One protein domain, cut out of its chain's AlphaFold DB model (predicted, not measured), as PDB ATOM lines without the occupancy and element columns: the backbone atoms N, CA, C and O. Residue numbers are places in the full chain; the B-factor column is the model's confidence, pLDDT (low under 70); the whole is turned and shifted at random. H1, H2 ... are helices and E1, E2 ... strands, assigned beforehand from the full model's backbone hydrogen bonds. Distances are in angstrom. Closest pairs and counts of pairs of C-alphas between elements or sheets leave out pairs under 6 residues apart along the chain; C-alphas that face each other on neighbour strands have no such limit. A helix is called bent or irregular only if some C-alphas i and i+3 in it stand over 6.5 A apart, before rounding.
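This is residues 3 to 94 of the 95 residues of the protein "Orotidine 5'-phosphate decarboxylase" of Actinomycetales bacterium (UniProt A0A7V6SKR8). A small parallel sheet of three strands has H3 over one face, while H4 and H5 pack together off one end and H1 sits near the start of E1 at the other end. H2 lies out to the side, on the stretch that leads from E1 back to E2. The printed part has 92 residues, with named elements in the order H1, E1, H2, E2, H3, E3, H4, H5 and the sheet order E1, E2, E3; the class is mixed, helices and strands. The whole is only just compact, close to loose, with a radius of gyration of the C-alphas of 14.5 A, and its elongated outline spans 44 by 27 by 17 A.

In the sheet, E1 is residues 14 to 19, 14.3 A long, and E2 is residues 40 to 45, 15.8 A long. E3, residues 68 to 71, measures 9.3 A. H3, residues 54 to 67, is 14.6 A long and irregular: C-alphas 60 and 63 are 9.6 A apart. H5, residues 80 to 92, is 17.6 A long and irregular: C-alphas 82 and 85 are 7.5 A apart. The short helices are H1, residues 3 to 7, H2, residues 27 to 30, and H4, residues 74 to 77. C-alpha 3 is at (56.319, 50.791, 80.058), C-alpha 40 at (60.686, 45.139, 77.829) and C-alpha 92 at (67.009, 23.699, 82.335).

E2 is the inner strand. E1 and E2 are parallel at 23 degrees, with N 43 and O 18 within hydrogen-bond range at 2.8 A. E2 and E3 are parallel at 32 degrees, with N 69 and O 42 at 2.8 A and N 44 and O 69 at 2.9 A. H3 is on the sheet at a height of 7.4 A, over E3, and runs along the strands, at 26 degrees to E3 on the local plane; the closest C-alphas of H3 and E2 are those of Leu 67 and Ile 41, 5.0 A apart. H1 is on the same face, over E1 at a height of 7.0 A, and its closest C-alpha pair with E1 is Asn 7 and Gly 14, 4.1 A. E1, H2, E2 and E2, H3, E3 are strand-helix-strand units, two parallel neighbour strands with a helix between, each with a right-handed crossover. H2 is not on the sheet; it is close to H3 but not clearly touching, with the C-alphas of Pro 28 and Val 60 closest at 6.9 A. H4 and H5 are not on the sheet; they touch, through residues 83 to 88 of H5 alone, with the C-alphas of Val 76 and Ala 87 closest at 5.2 A. H5 is apart from H3 and E3. Every O i to N i+4 pair is within hydrogen-bond range in H1, against 5 of 10 in H3 and 7 of 9 in H5; H2 and H4 are too short for such a pair.

The two C-alphas farthest apart are those of Glu 5 and Glu 82, 44.5 A. The printed part has no cut and no long link; H3 to E3, E3 to H4 and H4 to H5 are tight. The mean pLDDT of the printed part is 91.6, and residue 9 alone is under 70.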
ATOM      1  N   ALA A   3      55.095  51.456  80.511       89.88
ATOM      2  CA  ALA A   3      56.319  50.791  80.058       89.88
ATOM      3  C   ALA A   3      56.382  50.641  78.526       89.88
ATOM      4  O   ALA A   3      57.399  50.971  77.928       89.88
ATOM      5  N   GLY A   4      55.276  50.238  77.890       90.56
ATOM      6  CA  GLY A   4      55.180  50.124  76.430       90.56
ATOM      7  C   GLY A   4      55.465  51.446  75.714       90.56
ATOM      8  O   GLY A   4      56.197  51.462  74.732       90.56
ATOM      9  N   GLU A   5      54.985  52.576  76.254       90.94
ATOM     10  CA  GLU A   5      55.337  53.915  75.747       90.94
ATOM     11  C   GLU A   5      56.850  54.171  75.809       90.94
ATOM     12  O   GLU A   5      57.432  54.629  74.829       90.94
ATOM     13  N   GLN A   6      57.504  53.825  76.924       91.12
ATOM     14  CA  GLN A   6      58.953  54.012  77.077       91.12
ATOM     15  C   GLN A   6      59.774  53.075  76.174       91.12
ATOM     16  O   GLN A   6      60.911  53.391  75.825       91.12
ATOM     17  N   ASN A   7      59.202  51.935  75.778       93.56
ATOM     18  CA  ASN A   7      59.899  50.880  75.047       93.56
ATOM     19  C   ASN A   7      59.708  50.935  73.515       93.56
ATOM     20  O   ASN A   7      60.358  50.168  72.809       93.56
ATOM     21  N   ARG A   8      58.901  51.863  72.970       84.12
ATOM     22  CA  ARG A   8      58.529  51.927  71.532       84.12
ATOM     23  C   ARG A   8      59.681  51.995  70.521       84.12
ATOM     24  O   ARG A   8      59.442  51.773  69.337       84.12
ATOM     25  N   VAL A   9      60.899  52.352  70.934       67.69
ATOM     26  CA  VAL A   9      61.980  52.747  70.007       67.69
ATOM     27  C   VAL A   9      63.223  51.850  70.092       67.69
ATOM     28  O   VAL A   9      64.289  52.244  69.628       67.69
ATOM     29  N   GLN A  10      63.146  50.651  70.682       70.44
ATOM     30  CA  GLN A  10      64.328  49.786  70.829       70.44
ATOM     31  C   GLN A  10      64.020  48.298  70.609       70.44
ATOM     32  O   GLN A  10      63.027  47.773  71.103       70.44
ATOM     33  N   ALA A  11      64.906  47.619  69.871       72.81
ATOM     34  CA  ALA A  11      64.880  46.178  69.625       72.81
ATOM     35  C   ALA A  11      66.150  45.522  70.207       72.81
ATOM     36  O   ALA A  11      67.214  46.142  70.155       72.81
ATOM     37  N   PRO A  12      66.088  44.277  70.725       78.44
ATOM     38  CA  PRO A  12      64.925  43.381  70.785       78.44
ATOM     39  C   PRO A  12      63.974  43.629  71.975       78.44
ATOM     40  O   PRO A  12      62.892  43.049  72.000       78.44
ATOM     41  N   ALA A  13      64.360  44.470  72.941       89.75
ATOM     42  CA  ALA A  13      63.544  44.884  74.082       89.75
ATOM     43  C   ALA A  13      63.914  46.318  74.494       89.75
ATOM     44  O   ALA A  13      65.070  46.722  74.344       89.75
ATOM     45  N   GLY A  14      62.952  47.074  75.023       92.69
ATOM     46  CA  GLY A  14      63.191  48.416  75.545       92.69
ATOM     47  C   GLY A  14      63.812  48.439  76.952       92.69
ATOM     48  O   GLY A  14      63.908  47.404  77.619       92.69
ATOM     49  N   PRO A  15      64.255  49.621  77.419       92.44
ATOM     50  CA  PRO A  15      65.044  49.765  78.644       92.44
ATOM     51  C   PRO A  15      64.246  49.562  79.940       92.44
ATOM     52  O   PRO A  15      64.844  49.389  81.002       92.44
ATOM     53  N   VAL A  16      62.912  49.607  79.888       94.25
ATOM     54  CA  VAL A  16      62.052  49.458  81.067       94.25
ATOM     55  C   VAL A  16      61.521  48.031  81.141       94.25
ATOM     56  O   VAL A  16      60.682  47.635  80.336       94.25
ATOM     57  N   GLY A  17      61.991  47.266  82.126       93.75
ATOM     58  CA  GLY A  17      61.496  45.918  82.413       93.75
ATOM     59  C   GLY A  17      60.374  45.880  83.453       93.75
ATOM     60  O   GLY A  17      60.128  46.855  84.166       93.75
ATOM     61  N   LEU A  18      59.704  44.730  83.557       95.81
ATOM     62  CA  LEU A  18      58.713  44.441  84.597       95.81
ATOM     63  C   LEU A  18      59.162  43.236  85.425       95.81
ATOM     64  O   LEU A  18      59.829  42.336  84.921       95.81
ATOM     65  N   VAL A  19      58.746  43.197  86.689       96.19
ATOM     66  CA  VAL A  19      58.872  42.006  87.535       96.19
ATOM     67  C   VAL A  19      57.494  41.383  87.680       96.19
ATOM     68  O   VAL A  19      56.584  42.009  88.220       96.19
ATOM     69  N   VAL A  20      57.342  40.153  87.200       95.56
ATOM     70  CA  VAL A  20      56.075  39.416  87.229       95.56
ATOM     71  C   VAL A  20      56.368  38.026  87.765       95.56
ATOM     72  O   VAL A  20      57.139  37.284  87.171       95.56
ATOM     73  N   GLY A  21      55.802  37.674  88.918       95.19
ATOM     74  CA  GLY A  21      56.056  36.361  89.515       95.19
ATOM     75  C   GLY A  21      55.568  35.232  88.607       95.19
ATOM     76  O   GLY A  21      54.455  35.290  88.104       95.19
ATOM     77  N   ALA A  22      56.357  34.173  88.442       93.81
ATOM     78  CA  ALA A  22      55.978  33.011  87.634       93.81
ATOM     79  C   ALA A  22      54.787  32.223  88.220       93.81
ATOM     80  O   ALA A  22      54.241  31.355  87.557       93.81
ATOM     81  N   THR A  23      54.379  32.524  89.456       92.75
ATOM     82  CA  THR A  23      53.302  31.847  90.196       92.75
ATOM     83  C   THR A  23      52.020  32.676  90.318       92.75
ATOM     84  O   THR A  23      51.114  32.292  91.054       92.75
ATOM     85  N   VAL A  24      51.911  33.825  89.636       94.00
ATOM     86  CA  VAL A  24      50.725  34.702  89.753       94.00
ATOM     87  C   VAL A  24      49.504  34.207  88.964       94.00
ATOM     88  O   VAL A  24      48.439  34.817  89.053       94.00
ATOM     89  N   GLY A  25      49.644  33.121  88.198       91.31
ATOM     90  CA  GLY A  25      48.570  32.544  87.391       91.31
ATOM     91  C   GLY A  25      48.009  33.533  86.366       91.31
ATOM     92  O   GLY A  25      48.752  34.234  85.683       91.31
ATOM     93  N   ASP A  26      46.684  33.629  86.285       91.19
ATOM     94  CA  ASP A  26      45.972  34.470  85.314       91.19
ATOM     95  C   ASP A  26      45.874  35.958  85.710       91.19
ATOM     96  O   ASP A  26      45.189  36.740  85.042       91.19
ATOM     97  N   ALA A  27      46.547  36.374  86.789       93.94
ATOM     98  CA  ALA A  27      46.453  37.733  87.311       93.94
ATOM     99  C   ALA A  27      46.771  38.829  86.272       93.94
ATOM    100  O   ALA A  27      46.000  39.789  86.217       93.94
ATOM    101  N   PRO A  28      47.816  38.727  85.416       93.31
ATOM    102  CA  PRO A  28      48.077  39.738  84.391       93.31
ATOM    103  C   PRO A  28      46.890  39.911  83.440       93.31
ATOM    104  O   PRO A  28      46.446  41.035  83.214       93.31
ATOM    105  N   HIS A  29      46.302  38.805  82.980       90.88
ATOM    106  CA  HIS A  29      45.125  38.825  82.116       90.88
ATOM    107  C   HIS A  29      43.910  39.441  82.826       90.88
ATOM    108  O   HIS A  29      43.274  40.354  82.301       90.88
ATOM    109  N   ARG A  30      43.610  39.005  84.057       93.88
ATOM    110  CA  ARG A  30      42.478  39.528  84.845       93.88
ATOM    111  C   ARG A  30      42.593  41.016  85.169       93.88
ATOM    112  O   ARG A  30      41.571  41.681  85.322       93.88
ATOM    113  N   LEU A  31      43.815  41.525  85.298       92.94
ATOM    114  CA  LEU A  31      44.101  42.933  85.568       92.94
ATOM    115  C   LEU A  31      44.244  43.769  84.285       92.94
ATOM    116  O   LEU A  31      44.486  44.970  84.379       92.94
ATOM    117  N   GLY A  32      44.100  43.161  83.101       91.56
ATOM    118  CA  GLY A  32      44.266  43.846  81.818       91.56
ATOM    119  C   GLY A  32      45.701  44.316  81.561       91.56
ATOM    120  O   GLY A  32      45.914  45.302  80.857       91.56
ATOM    121  N   VAL A  33      46.689  43.652  82.166       91.88
ATOM    122  CA  VAL A  33      48.108  43.940  81.964       91.88
ATOM    123  C   VAL A  33      48.588  43.175  80.739       91.88
ATOM    124  O   VAL A  33      48.830  41.971  80.796       91.88
ATOM    125  N   ASP A  34      48.754  43.895  79.634       93.19
ATOM    126  CA  ASP A  34      49.371  43.358  78.426       93.19
ATOM    127  C   ASP A  34      50.899  43.311  78.588       93.19
ATOM    128  O   ASP A  34      51.595  44.332  78.550       93.19
ATOM    129  N   LEU A  35      51.411  42.105  78.835       94.31
ATOM    130  CA  LEU A  35      52.839  41.845  79.011       94.31
ATOM    131  C   LEU A  35      53.617  41.866  77.691       94.31
ATOM    132  O   LEU A  35      54.827  42.079  77.711       94.31
ATOM    133  N   GLU A  36      52.949  41.659  76.555       92.75
ATOM    134  CA  GLU A  36      53.584  41.740  75.242       92.75
ATOM    135  C   GLU A  36      53.752  43.206  74.817       92.75
ATOM    136  O   GLU A  36      54.854  43.601  74.429       92.75
ATOM    137  N   ASP A  37      52.717  44.036  75.000       93.19
ATOM    138  CA  ASP A  37      52.764  45.494  74.772       93.19
ATOM    139  C   ASP A  37      53.760  46.204  75.698       93.19
ATOM    140  O   ASP A  37      54.272  47.278  75.378       93.19
ATOM    141  N   ALA A  38      54.085  45.605  76.848       93.50
ATOM    142  CA  ALA A  38      55.124  46.138  77.714       93.50
ATOM    143  C   ALA A  38      56.471  46.273  76.984       93.50
ATOM    144  O   ALA A  38      57.198  47.218  77.275       93.50
ATOM    145  N   GLY A  39      56.802  45.377  76.045       92.81
ATOM    146  CA  GLY A  39      57.943  45.525  75.129       92.81
ATOM    147  C   GLY A  39      59.335  45.552  75.779       92.81
ATOM    148  O   GLY A  39      60.307  45.939  75.134       92.81
ATOM    149  N   GLY A  40      59.443  45.174  77.053       94.44
ATOM    150  CA  GLY A  40      60.686  45.139  77.829       94.44
ATOM    151  C   GLY A  40      60.938  43.763  78.439       94.44
ATOM    152  O   GLY A  40      60.082  42.882  78.374       94.44
ATOM    153  N   ILE A  41      62.110  43.573  79.052       96.00
ATOM    154  CA  ILE A  41      62.441  42.311  79.729       96.00
ATOM    155  C   ILE A  41      61.483  42.061  80.900       96.00
ATOM    156  O   ILE A  41      61.252  42.941  81.733       96.00
ATOM    157  N   LEU A  42      60.964  40.839  80.979       95.75
ATOM    158  CA  LEU A  42      60.072  40.379  82.036       95.75
ATOM    159  C   LEU A  42      60.850  39.475  82.990       95.75
ATOM    160  O   LEU A  42      61.112  38.311  82.696       95.75
ATOM    161  N   LEU A  43      61.240  40.001  84.147       96.31
ATOM    162  CA  LEU A  43      61.887  39.204  85.182       96.31
ATOM    163  C   LEU A  43      60.842  38.312  85.859       96.31
ATOM    164  O   LEU A  43      59.912  38.820  86.489       96.31
ATOM    165  N   ALA A  44      61.039  36.995  85.771       95.62
ATOM    166  CA  ALA A  44      60.129  35.986  86.300       95.62
ATOM    167  C   ALA A  44      60.730  35.259  87.515       95.62
ATOM    168  O   ALA A  44      61.372  34.213  87.368       95.62
ATOM    169  N   PRO A  45      60.591  35.804  88.739       94.06
ATOM    170  CA  PRO A  45      60.940  35.082  89.954       94.06
ATOM    171  C   PRO A  45      59.901  34.000  90.264       94.06
ATOM    172  O   PRO A  45      58.707  34.184  90.037       94.06
ATOM    173  N   GLY A  46      60.350  32.887  90.846       89.00
ATOM    174  CA  GLY A  46      59.467  31.805  91.310       89.00
ATOM    175  C   GLY A  46      59.700  30.453  90.640       89.00
ATOM    176  O   GLY A  46      59.231  29.437  91.149       89.00
ATOM    177  N   VAL A  47      60.504  30.410  89.580       88.44
ATOM    178  CA  VAL A  47      60.908  29.156  88.935       88.44
ATOM    179  C   VAL A  47      61.759  28.294  89.879       88.44
ATOM    180  O   VAL A  47      62.599  28.791  90.638       88.44
ATOM    181  N   GLY A  48      61.523  26.981  89.855       84.88
ATOM    182  CA  GLY A  48      62.232  26.006  90.681       84.88
ATOM    183  C   GLY A  48      61.681  25.918  92.105       84.88
ATOM    184  O   GLY A  48      60.770  25.145  92.367       84.88
ATOM    185  N   ALA A  49      62.234  26.687  93.049       80.81
ATOM    186  CA  ALA A  49      61.942  26.511  94.482       80.81
ATOM    187  C   ALA A  49      60.487  26.814  94.888       80.81
ATOM    188  O   ALA A  49      60.026  26.282  95.893       80.81
ATOM    189  N   GLN A  50      59.784  27.680  94.149       84.25
ATOM    190  CA  GLN A  50      58.355  27.950  94.381       84.25
ATOM    191  C   GLN A  50      57.457  27.090  93.479       84.25
ATOM    192  O   GLN A  50      56.243  27.250  93.503       84.25
ATOM    193  N   GLY A  51      58.052  26.175  92.708       82.19
ATOM    194  CA  GLY A  51      57.341  25.185  91.911       82.19
ATOM    195  C   GLY A  51      56.915  25.635  90.517       82.19
ATOM    196  O   GLY A  51      56.377  24.799  89.808       82.19
ATOM    197  N   ALA A  52      57.173  26.885  90.101       87.88
ATOM    198  CA  ALA A  52      56.756  27.326  88.769       87.88
ATOM    199  C   ALA A  52      57.509  26.560  87.667       87.88
ATOM    200  O   ALA A  52      58.750  26.549  87.655       87.88
ATOM    201  N   GLY A  53      56.747  25.930  86.772       88.62
ATOM    202  CA  GLY A  53      57.219  25.151  85.629       88.62
ATOM    203  C   GLY A  53      56.833  25.759  84.269       88.62
ATOM    204  O   GLY A  53      56.343  26.888  84.210       88.62
ATOM    205  N   PRO A  54      57.046  25.017  83.164       88.56
ATOM    206  CA  PRO A  54      56.739  25.481  81.805       88.56
ATOM    207  C   PRO A  54      55.289  25.929  81.617       88.56
ATOM    208  O   PRO A  54      55.036  26.949  80.982       88.56
ATOM    209  N   GLU A  55      54.337  25.182  82.181       90.25
ATOM    210  CA  GLU A  55      52.905  25.477  82.054       90.25
ATOM    211  C   GLU A  55      52.525  26.778  82.769       90.25
ATOM    212  O   GLU A  55      51.780  27.584  82.214       90.25
ATOM    213  N   ASP A  56      53.095  27.032  83.951       92.50
ATOM    214  CA  ASP A  56      52.885  28.286  84.682       92.50
ATOM    215  C   ASP A  56      53.446  29.476  83.900       92.50
ATOM    216  O   ASP A  56      52.786  30.506  83.757       92.50
ATOM    217  N   LEU A  57      54.650  29.326  83.335       91.75
ATOM    218  CA  LEU A  57      55.258  30.360  82.501       91.75
ATOM    219  C   LEU A  57      54.424  30.624  81.243       91.75
ATOM    220  O   LEU A  57      54.182  31.782  80.902       91.75
ATOM    221  N   ALA A  58      53.939  29.577  80.577       91.25
ATOM    222  CA  ALA A  58      53.059  29.717  79.424       91.25
ATOM    223  C   ALA A  58      51.742  30.421  79.796       91.25
ATOM    224  O   ALA A  58      51.301  31.308  79.064       91.25
ATOM    225  N   GLY A  59      51.149  30.082  80.944       92.25
ATOM    226  CA  GLY A  59      49.907  30.687  81.430       92.25
ATOM    227  C   GLY A  59      50.049  32.155  81.841       92.25
ATOM    228  O   GLY A  59      49.172  32.961  81.535       92.25
ATOM    229  N   VAL A  60      51.154  32.519  82.499       95.12
ATOM    230  CA  VAL A  60      51.413  33.895  82.959       95.12
ATOM    231  C   VAL A  60      51.849  34.800  81.804       95.12
ATOM    232  O   VAL A  60      51.392  35.938  81.718       95.12
ATOM    233  N   PHE A  61      52.751  34.326  80.937       94.94
ATOM    234  CA  PHE A  61      53.455  35.175  79.968       94.94
ATOM    235  C   PHE A  61      52.959  35.041  78.526       94.94
ATOM    236  O   PHE A  61      53.145  35.977  77.748       94.94
ATOM    237  N   GLY A  62      52.338  33.919  78.148       92.94
ATOM    238  CA  GLY A  62      51.829  33.692  76.793       92.94
ATOM    239  C   GLY A  62      52.839  34.074  75.701       92.94
ATOM    240  O   GLY A  62      54.002  33.666  75.726       92.94
ATOM    241  N   ASN A  63      52.413  34.923  74.763       92.31
ATOM    242  CA  ASN A  63      53.245  35.401  73.649       92.31
ATOM    243  C   ASN A  63      54.473  36.219  74.087       92.31
ATOM    244  O   ASN A  63      55.466  36.299  73.354       92.31
ATOM    245  N   ALA A  64      54.445  36.800  75.289       93.50
ATOM    246  CA  ALA A  64      55.565  37.551  75.843       93.50
ATOM    247  C   ALA A  64      56.710  36.646  76.338       93.50
ATOM    248  O   ALA A  64      57.752  37.160  76.740       93.50
ATOM    249  N   GLY A  65      56.572  35.312  76.264       92.38
ATOM    250  CA  GLY A  65      57.576  34.338  76.716       92.38
ATOM    251  C   GLY A  65      59.000  34.590  76.201       92.38
ATOM    252  O   GLY A  65      59.966  34.396  76.930       92.38
ATOM    253  N   ARG A  66      59.150  35.126  74.980       91.50
ATOM    254  CA  ARG A  66      60.459  35.488  74.394       91.50
ATOM    255  C   ARG A  66      61.211  36.596  75.148       91.50
ATOM    256  O   ARG A  66      62.410  36.757  74.949       91.50
ATOM    257  N   LEU A  67      60.502  37.383  75.957       93.50
ATOM    258  CA  LEU A  67      61.041  38.489  76.756       93.50
ATOM    259  C   LEU A  67      61.314  38.073  78.209       93.50
ATOM    260  O   LEU A  67      61.758  38.897  79.010       93.50
ATOM    261  N   VAL A  68      61.027  36.818  78.567       94.44
ATOM    262  CA  VAL A  68      61.104  36.340  79.947       94.44
ATOM    263  C   VAL A  68      62.540  36.015  80.339       94.44
ATOM    264  O   VAL A  68      63.226  35.220  79.701       94.44
ATOM    265  N   LEU A  69      62.963  36.582  81.466       94.19
ATOM    266  CA  LEU A  69      64.164  36.197  82.191       94.19
ATOM    267  C   LEU A  69      63.746  35.462  83.468       94.19
ATOM    268  O   LEU A  69      63.438  36.081  84.489       94.19
ATOM    269  N   ALA A  70      63.724  34.131  83.422       92.94
ATOM    270  CA  ALA A  70      63.446  33.312  84.597       92.94
ATOM    271  C   ALA A  70      64.600  33.421  85.603       92.94
ATOM    272  O   ALA A  70      65.733  33.036  85.312       92.94
ATOM    273  N   SER A  71      64.316  33.937  86.801       92.62
ATOM    274  CA  SER A  71      65.321  34.022  87.866       92.62
ATOM    275  C   SER A  71      65.183  32.862  88.842       92.62
ATOM    276  O   SER A  71      64.101  32.558  89.351       92.62
ATOM    277  N   VAL A  72      66.316  32.218  89.112       92.38
ATOM    278  CA  VAL A  72      66.411  31.012  89.930       92.38
ATOM    279  C   VAL A  72      67.500  31.221  90.973       92.38
ATOM    280  O   VAL A  72      68.571  31.737  90.674       92.38
ATOM    281  N   SER A  73      67.223  30.827  92.214       91.88
ATOM    282  CA  SER A  73      68.165  30.979  93.324       91.88
ATOM    283  C   SER A  73      68.203  29.702  94.167       91.88
ATOM    284  O   SER A  73      68.937  28.779  93.827       91.88
ATOM    285  N   ARG A  74      67.367  29.586  95.207       93.12
ATOM    286  CA  ARG A  74      67.382  28.483  96.194       93.12
ATOM    287  C   ARG A  74      67.450  27.065  95.607       93.12
ATOM    288  O   ARG A  74      68.187  26.248  96.142       93.12
ATOM    289  N   SER A  75      66.729  26.771  94.525       90.19
ATOM    290  CA  SER A  75      66.717  25.433  93.907       90.19
ATOM    291  C   SER A  75      68.032  25.044  93.224       90.19
ATOM    292  O   SER A  75      68.263  23.861  93.010       90.19
ATOM    293  N   VAL A  76      68.883  26.019  92.891       94.25
ATOM    294  CA  VAL A  76      70.226  25.794  92.333       94.25
ATOM    295  C   VAL A  76      71.287  25.995  93.413       94.25
ATOM    296  O   VAL A  76      72.110  25.114  93.638       94.25
ATOM    297  N   LEU A  77      71.237  27.116  94.141       95.06
ATOM    298  CA  LEU A  77      72.228  27.455  95.170       95.06
ATOM    299  C   LEU A  77      72.224  26.480  96.356       95.06
ATOM    300  O   LEU A  77      73.252  26.305  97.005       95.06
ATOM    301  N   GLY A  78      71.093  25.820  96.631       94.56
ATOM    302  CA  GLY A  78      70.985  24.808  97.684       94.56
ATOM    303  C   GLY A  78      71.821  23.547  97.440       94.56
ATOM    304  O   GLY A  78      72.043  22.791  98.378       94.56
ATOM    305  N   ALA A  79      72.311  23.328  96.215       96.06
ATOM    306  CA  ALA A  79      73.168  22.191  95.879       96.06
ATOM    307  C   ALA A  79      74.636  22.370  96.323       96.06
ATOM    308  O   ALA A  79      75.426  21.436  96.194       96.06
ATOM    309  N   GLY A  80      75.007  23.549  96.838       96.81
ATOM    310  CA  GLY A  80      76.389  23.879  97.187       96.81
ATOM    311  C   GLY A  80      77.255  24.230  95.966       96.81
ATOM    312  O   GLY A  80      76.803  24.107  94.823       96.81
ATOM    313  N   PRO A  81      78.495  24.706  96.185       96.38
ATOM    314  CA  PRO A  81      79.364  25.178  95.108       96.38
ATOM    315  C   PRO A  81      79.715  24.079  94.093       96.38
ATOM    316  O   PRO A  81      79.773  24.357  92.897       96.38
ATOM    317  N   GLU A  82      79.870  22.829  94.532       96.81
ATOM    318  CA  GLU A  82      80.163  21.681  93.665       96.81
ATOM    319  C   GLU A  82      78.928  21.210  92.877       96.81
ATOM    320  O   GLU A  82      79.051  20.671  91.777       96.81
ATOM    321  N   GLY A  83      77.726  21.425  93.423       96.94
ATOM    322  CA  GLY A  83      76.457  20.998  92.832       96.94
ATOM    323  C   GLY A  83      75.781  22.040  91.936       96.94
ATOM    324  O   GLY A  83      74.771  21.729  91.305       96.94
ATOM    325  N   LEU A  84      76.324  23.259  91.849       95.75
ATOM    326  CA  LEU A  84      75.683  24.398  91.183       95.75
ATOM    327  C   LEU A  84      75.409  24.151  89.693       95.75
ATOM    328  O   LEU A  84      74.289  24.365  89.228       95.75
ATOM    329  N   ILE A  85      76.410  23.677  88.944       96.75
ATOM    330  CA  ILE A  85      76.269  23.416  87.503       96.75
ATOM    331  C   ILE A  85      75.285  22.260  87.246       96.75
ATOM    332  O   ILE A  85      74.327  22.478  86.498       96.75
ATOM    333  N   PRO A  86      75.428  21.075  87.880       97.44
ATOM    334  CA  PRO A  86      74.456  19.993  87.723       97.44
ATOM    335  C   PRO A  86      73.022  20.396  88.085       97.44
ATOM    336  O   PRO A  86      72.086  20.044  87.369       97.44
ATOM    337  N   ALA A  87      72.829  21.165  89.164       94.94
ATOM    338  CA  ALA A  87      71.505  21.621  89.583       94.94
ATOM    339  C   ALA A  87      70.878  22.600  88.578       94.94
ATOM    340  O   ALA A  87      69.687  22.496  88.281       94.94
ATOM    341  N   ALA A  88      71.671  23.516  88.012       93.94
ATOM    342  CA  ALA A  88      71.212  24.417  86.957       93.94
ATOM    343  C   ALA A  88      70.834  23.651  85.679       93.94
ATOM    344  O   ALA A  88      69.765  23.881  85.116       93.94
ATOM    345  N   GLN A  89      71.658  22.692  85.251       95.50
ATOM    346  CA  GLN A  89      71.383  21.859  84.074       95.50
ATOM    347  C   GLN A  89      70.119  21.008  84.249       95.50
ATOM    348  O   GLN A  89      69.300  20.931  83.337       95.50
ATOM    349  N   ALA A  90      69.927  20.413  85.430       93.06
ATOM    350  CA  ALA A  90      68.736  19.626  85.747       93.06
ATOM    351  C   ALA A  90      67.452  20.468  85.816       93.06
ATOM    352  O   ALA A  90      66.357  19.930  85.667       93.06
ATOM    353  N   LEU A  91      67.562  21.771  86.086       90.56
ATOM    354  CA  LEU A  91      66.428  22.682  85.994       90.56
ATOM    355  C   LEU A  91      66.129  23.047  84.539       90.56
ATOM    356  O   LEU A  91      64.972  23.000  84.141       90.56
ATOM    357  N   LEU A  92      67.159  23.367  83.753       89.81
ATOM    358  CA  LEU A  92      67.009  23.699  82.335       89.81
ATOM    359  C   LEU A  92      66.404  22.552  81.525       89.81
ATOM    360  O   LEU A  92      65.654  22.808  80.601       89.81
ATOM    361  N   SER A  93      66.675  21.293  81.877       91.06
ATOM    362  CA  SER A  93      66.065  20.144  81.193       91.06
ATOM    363  C   SER A  93      64.572  19.944  81.491       91.06
ATOM    364  O   SER A  93      63.947  19.081  80.877       91.06
ATOM    365  N   ARG A  94      64.009  20.694  82.446       85.06
ATOM    366  CA  ARG A  94      62.589  20.650  82.837       85.06
ATOM    367  C   ARG A  94      61.801  21.876  82.372       85.06
ATOM    368  O   ARG A  94      60.588  21.890  82.570       85.06
TER     369      ARG A  94